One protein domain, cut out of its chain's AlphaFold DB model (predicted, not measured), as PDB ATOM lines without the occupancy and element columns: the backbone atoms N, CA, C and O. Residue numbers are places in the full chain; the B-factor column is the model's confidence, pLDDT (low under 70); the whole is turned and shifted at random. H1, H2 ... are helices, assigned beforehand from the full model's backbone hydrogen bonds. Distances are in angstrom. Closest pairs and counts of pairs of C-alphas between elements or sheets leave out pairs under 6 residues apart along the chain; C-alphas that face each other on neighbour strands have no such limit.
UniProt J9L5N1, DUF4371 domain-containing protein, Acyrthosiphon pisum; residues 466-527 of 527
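Overview. This is residues 466 to 527 of the 527 residues of the protein "DUF4371 domain-containing protein" of Acyrthosiphon pisum (UniProt J9L5N1). Two helices meet near their ends as an L, H1 the longer arm and H2 the shorter, and a long tail with no named element, residues 502 to 527, folds back past the corner and partway along H1. The picture is loose: residues 469 to 475, 502 to 508 and 517 to 522 stand free. The printed part has 62 residues with two named helices, H1 then H2, and no named strand; its class is all helix, though under half of its residues are in named elements. The radius of gyration of the C-alphas is 13.8 A, and the elongated outline spans 39 by 25 by 22 A.

Arrangement. H1, residues 471 to 487, and H2, residues 490 to 501, joined by a tight link, only just touch, with 3 pairs of C-alphas within 8 A, and only at the corner. H1 touches H2 with residues 486 to 487 alone, and H2 touches H1 with residues 492 to 496 alone; the closest C-alphas of the two helices, those of Phe 487 and Asn 493, are 5.2 A apart. Their lines are about perpendicular, at 78 degrees. Every O i to N i+4 pair is within hydrogen-bond range in H1, and 7 of 8 in H2.

Along the chain. H1 begins at C-alpha 471 (361.456, 385.485, 506.051) and is 24.3 A long. H2 is 16.5 A long and ends at C-alpha 501 (372.078, 383.924, 473.040).

Size, cuts and confidence. The two C-alphas farthest apart, of Thr 466 and Asn 502, are 38.9 A apart. The printed part has no cut. Residues 515 to 527 have pLDDT under 70.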
ATOM      1  N   THR A 466     367.673 395.560 506.877       82.94
ATOM      2  CA  THR A 466     366.573 395.320 507.821       82.94
ATOM      3  C   THR A 466     365.417 394.565 507.157       82.94
ATOM      4  O   THR A 466     364.945 393.561 507.693       82.94
ATOM      5  N   ALA A 467     365.001 394.972 505.951       82.94
ATOM      6  CA  ALA A 467     363.968 394.271 505.182       82.94
ATOM      7  C   ALA A 467     364.360 392.818 504.855       82.94
ATOM      8  O   ALA A 467     363.506 391.936 504.789       82.94
ATOM      9  N   SER A 468     365.657 392.534 504.734       79.69
ATOM     10  CA  SER A 468     366.181 391.180 504.509       79.69
ATOM     11  C   SER A 468     366.022 390.249 505.711       79.69
ATOM     12  O   SER A 468     366.191 389.038 505.575       79.69
ATOM     13  N   GLY A 469     365.656 390.777 506.882       80.62
ATOM     14  CA  GLY A 469     365.232 389.979 508.030       80.62
ATOM     15  C   GLY A 469     363.873 389.294 507.825       80.62
ATOM     16  O   GLY A 469     363.610 388.256 508.441       80.62
ATOM     17  N   ILE A 470     363.028 389.820 506.930       89.50
ATOM     18  CA  ILE A 470     361.695 389.288 506.622       89.50
ATOM     19  C   ILE A 470     361.840 387.939 505.908       89.50
ATOM     20  O   ILE A 470     362.478 387.836 504.861       89.50
ATOM     21  N   LYS A 471     361.235 386.884 506.469       90.56
ATOM     22  CA  LYS A 471     361.456 385.485 506.051       90.56
ATOM     23  C   LYS A 471     361.238 385.244 504.540       90.56
ATOM     24  O   LYS A 471     362.132 384.650 503.936       90.56
ATOM     25  N   PRO A 472     360.149 385.722 503.899       91.25
ATOM     26  CA  PRO A 472     360.001 385.648 502.440       91.25
ATOM     27  C   PRO A 472     361.148 386.290 501.648       91.25
ATOM     28  O   PRO A 472     361.690 385.667 500.737       91.25
ATOM     29  N   ILE A 473     361.558 387.506 502.025       83.94
ATOM     30  CA  ILE A 473     362.625 388.258 501.349       83.94
ATOM     31  C   ILE A 473     363.963 387.536 501.526       83.94
ATOM     32  O   ILE A 473     364.664 387.282 500.548       83.94
ATOM     33  N   ARG A 474     364.281 387.106 502.752       84.31
ATOM     34  CA  ARG A 474     365.486 386.325 503.059       84.31
ATOM     35  C   ARG A 474     365.579 385.046 502.233       84.31
ATOM     36  O   ARG A 474     366.643 384.725 501.712       84.31
ATOM     37  N   ASN A 475     364.471 384.314 502.115       88.81
ATOM     38  CA  ASN A 475     364.419 383.075 501.345       88.81
ATOM     39  C   ASN A 475     364.631 383.336 499.848       88.81
ATOM     40  O   ASN A 475     365.398 382.614 499.214       88.81
ATOM     41  N   CYS A 476     363.999 384.382 499.307       85.75
ATOM     42  CA  CYS A 476     364.183 384.812 497.922       85.75
ATOM     43  C   CYS A 476     365.652 385.164 497.634       85.75
ATOM     44  O   CYS A 476     366.259 384.616 496.716       85.75
ATOM     45  N   LEU A 477     366.272 385.993 498.476       81.62
ATOM     46  CA  LEU A 477     367.684 386.368 498.346       81.62
ATOM     47  C   LEU A 477     368.621 385.162 498.466       81.62
ATOM     48  O   LEU A 477     369.565 385.031 497.692       81.62
ATOM     49  N   GLY A 478     368.340 384.254 499.404       83.56
ATOM     50  CA  GLY A 478     369.088 383.008 499.551       83.56
ATOM     51  C   GLY A 478     368.983 382.112 498.315       83.56
ATOM     52  O   GLY A 478     369.960 381.460 497.951       83.56
ATOM     53  N   LEU A 479     367.832 382.096 497.640       87.69
ATOM     54  CA  LEU A 479     367.659 381.388 496.373       87.69
ATOM     55  C   LEU A 479     368.480 382.041 495.251       87.69
ATOM     56  O   LEU A 479     369.156 381.327 494.514       87.69
ATOM     57  N   ILE A 480     368.484 383.375 495.165       85.06
ATOM     58  CA  ILE A 480     369.288 384.123 494.185       85.06
ATOM     59  C   ILE A 480     370.788 383.875 494.403       85.06
ATOM     60  O   ILE A 480     371.496 383.580 493.442       85.06
ATOM     61  N   GLU A 481     371.286 383.915 495.645       83.88
ATOM     62  CA  GLU A 481     372.704 383.638 495.943       83.88
ATOM     63  C   GLU A 481     373.070 382.179 495.625       83.88
ATOM     64  O   GLU A 481     374.156 381.904 495.109       83.88
ATOM     65  N   LYS A 482     372.159 381.225 495.865       88.06
ATOM     66  CA  LYS A 482     372.355 379.822 495.464       88.06
ATOM     67  C   LYS A 482     372.401 379.673 493.945       88.06
ATOM     68  O   LYS A 482     373.279 378.974 493.447       88.06
ATOM     69  N   ALA A 483     371.513 380.348 493.214       87.12
ATOM     70  CA  ALA A 483     371.507 380.353 491.753       87.12
ATOM     71  C   ALA A 483     372.793 380.975 491.192       87.12
ATOM     72  O   ALA A 483     373.446 380.368 490.343       87.12
ATOM     73  N   TYR A 484     373.221 382.125 491.726       85.81
ATOM     74  CA  TYR A 484     374.516 382.722 491.405       85.81
ATOM     75  C   TYR A 484     375.647 381.716 491.633       85.81
ATOM     76  O   TYR A 484     376.403 381.425 490.714       85.81
ATOM     77  N   THR A 485     375.738 381.134 492.831       85.94
ATOM     78  CA  THR A 485     376.795 380.172 493.184       85.94
ATOM     79  C   THR A 485     376.790 378.955 492.256       85.94
ATOM     80  O   THR A 485     377.848 378.472 491.857       85.94
ATOM     81  N   PHE A 486     375.604 378.483 491.866       88.31
ATOM     82  CA  PHE A 486     375.440 377.363 490.946       88.31
ATOM     83  C   PHE A 486     375.983 377.679 489.547       88.31
ATOM     84  O   PHE A 486     376.726 376.862 488.996       88.31
ATOM     85  N   PHE A 487     375.649 378.850 488.995       86.62
ATOM     86  CA  PHE A 487     376.073 379.284 487.659       86.62
ATOM     87  C   PHE A 487     377.477 379.899 487.619       86.62
ATOM     88  O   PHE A 487     378.087 379.920 486.554       86.62
ATOM     89  N   ASN A 488     378.040 380.320 488.755       83.06
ATOM     90  CA  ASN A 488     379.385 380.895 488.883       83.06
ATOM     91  C   ASN A 488     380.497 379.825 488.806       83.06
ATOM     92  O   ASN A 488     381.433 379.796 489.602       83.06
ATOM     93  N   THR A 489     380.381 378.916 487.839       87.00
ATOM     94  CA  THR A 489     381.419 377.965 487.434       87.00
ATOM     95  C   THR A 489     381.564 378.027 485.912       87.00
ATOM     96  O   THR A 489     380.547 378.144 485.224       87.00
ATOM     97  N   PRO A 490     382.782 377.916 485.346       82.88
ATOM     98  CA  PRO A 490     383.004 378.138 483.914       82.88
ATOM     99  C   PRO A 490     382.094 377.301 483.002       82.88
ATOM    100  O   PRO A 490     381.520 377.834 482.060       82.88
ATOM    101  N   LYS A 491     381.895 376.017 483.337       87.06
ATOM    102  CA  LYS A 491     381.075 375.075 482.553       87.06
ATOM    103  C   LYS A 491     379.580 375.407 482.551       87.06
ATOM    104  O   LYS A 491     378.902 375.153 481.567       87.06
ATOM    105  N   ARG A 492     379.040 375.919 483.661       86.94
ATOM    106  CA  ARG A 492     377.607 376.249 483.767       86.94
ATOM    107  C   ARG A 492     377.319 377.660 483.271       86.94
ATOM    108  O   ARG A 492     376.273 377.879 482.673       86.94
ATOM    109  N   ASN A 493     378.260 378.585 483.458       86.25
ATOM    110  CA  ASN A 493     378.161 379.934 482.911       86.25
ATOM    111  C   ASN A 493     378.152 379.913 481.373       86.25
ATOM    112  O   ASN A 493     377.359 380.617 480.761       86.25
ATOM    113  N   SER A 494     378.971 379.063 480.740       84.88
ATOM    114  CA  SER A 494     378.966 378.920 479.276       84.88
ATOM    115  C   SER A 494     377.630 378.402 478.737       84.88
ATOM    116  O   SER A 494     377.162 378.881 477.711       84.88
ATOM    117  N   ILE A 495     376.989 377.463 479.443       87.06
ATOM    118  CA  ILE A 495     375.657 376.955 479.079       87.06
ATOM    119  C   ILE A 495     374.602 378.054 479.246       87.06
ATOM    120  O   ILE A 495     373.776 378.243 478.362       87.06
ATOM    121  N   LEU A 496     374.646 378.807 480.352       85.62
ATOM    122  CA  LEU A 496     373.731 379.923 480.594       85.62
ATOM    123  C   LEU A 496     373.828 380.988 479.489       85.62
ATOM    124  O   LEU A 496     372.802 381.424 478.980       85.62
ATOM    125  N   LEU A 497     375.048 381.367 479.092       85.06
ATOM    126  CA  LEU A 497     375.278 382.321 478.003       85.06
ATOM    127  C   LEU A 497     374.745 381.801 476.666       85.06
ATOM    128  O   LEU A 497     374.058 382.537 475.970       85.06
ATOM    129  N   HIS A 498     374.987 380.527 476.355       85.81
ATOM    130  CA  HIS A 498     374.479 379.906 475.133       85.81
ATOM    131  C   HIS A 498     372.945 379.881 475.079       85.81
ATOM    132  O   HIS A 498     372.357 380.125 474.032       85.81
ATOM    133  N   VAL A 499     372.271 379.614 476.202       85.81
ATOM    134  CA  VAL A 499     370.799 379.652 476.268       85.81
ATOM    135  C   VAL A 499     370.271 381.080 476.122       85.81
ATOM    136  O   VAL A 499     369.274 381.277 475.439       85.81
ATOM    137  N   ILE A 500     370.941 382.074 476.717       84.88
ATOM    138  CA  ILE A 500     370.578 383.494 476.571       84.88
ATOM    139  C   ILE A 500     370.721 383.950 475.112       84.88
ATOM    140  O   ILE A 500     369.831 384.618 474.598       84.88
ATOM    141  N   GLU A 501     371.813 383.575 474.444       83.19
ATOM    142  CA  GLU A 501     372.078 383.924 473.040       83.19
ATOM    143  C   GLU A 501     371.079 383.294 472.061       83.19
ATOM    144  O   GLU A 501     370.813 383.880 471.017       83.19
ATOM    145  N   ASN A 502     370.509 382.137 472.407       82.69
ATOM    146  CA  ASN A 502     369.498 381.442 471.605       82.69
ATOM    147  C   ASN A 502     368.055 381.715 472.063       82.69
ATOM    148  O   ASN A 502     367.136 381.036 471.609       82.69
ATOM    149  N   SER A 503     367.844 382.640 473.000       81.88
ATOM    150  CA  SER A 503     366.503 383.005 473.463       81.88
ATOM    151  C   SER A 503     365.955 384.196 472.679       81.88
ATOM    152  O   SER A 503     366.714 385.082 472.306       81.88
ATOM    153  N   ASP A 504     364.631 384.272 472.517       77.19
ATOM    154  CA  ASP A 504     363.952 385.416 471.874       77.19
ATOM    155  C   ASP A 504     364.034 386.719 472.699       77.19
ATOM    156  O   ASP A 504     363.537 387.768 472.291       77.19
ATOM    157  N   ASN A 505     364.638 386.658 473.888       73.25
ATOM    158  CA  ASN A 505     364.834 387.801 474.765       73.25
ATOM    159  C   ASN A 505     366.231 388.391 474.547       73.25
ATOM    160  O   ASN A 505     367.224 387.669 474.596       73.25
ATOM    161  N   GLU A 506     366.329 389.716 474.426       70.62
ATOM    162  CA  GLU A 506     367.603 390.447 474.459       70.62
ATOM    163  C   GLU A 506     367.844 391.046 475.858       70.62
ATOM    164  O   GLU A 506     367.551 392.221 476.102       70.62
ATOM    165  N   PRO A 507     368.359 390.276 476.838       71.81
ATOM    166  CA  PRO A 507     368.624 390.828 478.154       71.81
ATOM    167  C   PRO A 507     369.814 391.790 478.101       71.81
ATOM    168  O   PRO A 507     370.905 391.457 477.630       71.81
ATOM    169  N   SER A 508     369.637 392.966 478.704       70.81
ATOM    170  CA  SER A 508     370.702 393.957 478.906       70.81
ATOM    171  C   SER A 508     371.822 393.471 479.840       70.81
ATOM    172  O   SER A 508     372.895 394.069 479.894       70.81
ATOM    173  N   ILE A 509     371.599 392.376 480.578       70.69
ATOM    174  CA  ILE A 509     372.552 391.784 481.522       70.69
ATOM    175  C   ILE A 509     372.667 390.282 481.245       70.69
ATOM    176  O   ILE A 509     371.720 389.530 481.456       70.69
ATOM    177  N   ARG A 510     373.858 389.835 480.828       72.44
ATOM    178  CA  ARG A 510     374.147 388.427 480.484       72.44
ATOM    179  C   ARG A 510     374.778 387.613 481.621       72.44
ATOM    180  O   ARG A 510     375.049 386.431 481.455       72.44
ATOM    181  N   GLN A 511     375.034 388.236 482.774       71.69
ATOM    182  CA  GLN A 511     375.691 387.594 483.914       71.69
ATOM    183  C   GLN A 511     374.940 387.864 485.220       71.69
ATOM    184  O   GLN A 511     374.640 389.011 485.560       71.69
ATOM    185  N   LEU A 512     374.704 386.803 485.994       73.94
ATOM    186  CA  LEU A 512     374.211 386.908 487.366       73.94
ATOM    187  C   LEU A 512     375.268 387.599 488.235       73.94
ATOM    188  O   LEU A 512     376.408 387.145 488.329       73.94
ATOM    189  N   LYS A 513     374.893 388.701 488.884       72.50
ATOM    190  CA  LYS A 513     375.775 389.435 489.799       72.50
ATOM    191  C   LYS A 513     375.602 388.902 491.220       72.50
ATOM    192  O   LYS A 513     374.478 388.738 491.684       72.50
ATOM    193  N   ARG A 514     376.715 388.684 491.928       71.19
ATOM    194  CA  ARG A 514     376.696 388.299 493.347       71.19
ATOM    195  C   ARG A 514     376.098 389.401 494.217       71.19
ATOM    196  O   ARG A 514     376.452 390.574 494.033       71.19
ATOM    197  N   LEU A 515     375.304 389.019 495.216       65.94
ATOM    198  CA  LEU A 515     374.844 389.930 496.261       65.94
ATOM    199  C   LEU A 515     376.038 390.378 497.126       65.94
ATOM    200  O   LEU A 515     376.856 389.570 497.565       65.94
ATOM    201  N   CYS A 516     376.183 391.686 497.355       60.25
ATOM    202  CA  CYS A 516     377.230 392.228 498.226       60.25
ATOM    203  C   CYS A 516     376.653 392.452 499.622       60.25
ATOM    204  O   CYS A 516     375.890 393.389 499.801       60.25
ATOM    205  N   ALA A 517     377.033 391.633 500.605       53.41
ATOM    206  CA  ALA A 517     376.453 391.681 501.950       53.41
ATOM    207  C   ALA A 517     376.642 393.027 502.681       53.41
ATOM    208  O   ALA A 517     375.782 393.410 503.466       53.41
ATOM    209  N   THR A 518     377.738 393.748 502.423       51.31
ATOM    210  CA  THR A 518     378.130 394.948 503.184       51.31
ATOM    211  C   THR A 518     377.727 396.276 502.539       51.31
ATOM    212  O   THR A 518     377.578 397.261 503.254       51.31
ATOM    213  N   ARG A 519     377.533 396.342 501.213       55.81
ATOM    214  CA  ARG A 519     377.228 397.592 500.483       55.81
ATOM    215  C   ARG A 519     376.309 397.325 499.288       55.81
ATOM    216  O   ARG A 519     376.736 397.383 498.135       55.81
ATOM    217  N   TRP A 520     375.043 397.021 499.560       55.66
ATOM    218  CA  TRP A 520     374.080 396.538 498.563       55.66
ATOM    219  C   TRP A 520     373.887 397.489 497.372       55.66
ATOM    220  O   TRP A 520     373.760 397.028 496.241       55.66
ATOM    221  N   ILE A 521     373.899 398.807 497.602       49.97
ATOM    222  CA  ILE A 521     373.506 399.804 496.588       49.97
ATOM    223  C   ILE A 521     374.682 400.374 495.780       49.97
ATOM    224  O   ILE A 521     374.480 400.833 494.658       49.97
ATOM    225  N   GLN A 522     375.928 400.297 496.263       47.75
ATOM    226  CA  GLN A 522     377.073 400.922 495.571       47.75
ATOM    227  C   GLN A 522     377.356 400.342 494.170       47.75
ATOM    228  O   GLN A 522     378.074 400.952 493.385       47.75
ATOM    229  N   ARG A 523     376.783 399.181 493.828       49.53
ATOM    230  CA  ARG A 523     376.927 398.553 492.505       49.53
ATOM    231  C   ARG A 523     375.879 398.978 491.475       49.53
ATOM    232  O   ARG A 523     376.037 398.614 490.314       49.53
ATOM    233  N   TYR A 524     374.822 399.697 491.861       40.31
ATOM    234  CA  TYR A 524     373.731 400.023 490.932       40.31
ATOM    235  C   TYR A 524     374.111 401.121 489.919       40.31
ATOM    236  O   TYR A 524     373.561 401.140 488.826       40.31
ATOM    237  N   HIS A 525     375.088 401.980 490.243       32.25
ATOM    238  CA  HIS A 525     375.478 403.130 489.406       32.25
ATOM    239  C   HIS A 525     376.915 403.103 488.852       32.25
ATOM    240  O   HIS A 525     377.252 403.964 488.051       32.25
ATOM    241  N   ASN A 526     377.755 402.134 489.236       28.70
ATOM    242  CA  ASN A 526     379.140 402.024 488.747       28.70
ATOM    243  C   ASN A 526     379.266 401.020 487.585       28.70
ATOM    244  O   ASN A 526     380.029 400.054 487.687       28.70
ATOM    245  N   ILE A 527     378.491 401.231 486.516       27.52
ATOM    246  CA  ILE A 527     378.693 400.644 485.177       27.52
ATOM    247  C   ILE A 527     378.479 401.735 484.141       27.52
ATOM    248  O   ILE A 527     377.426 402.404 484.240       27.52
TER     249      ILE A 527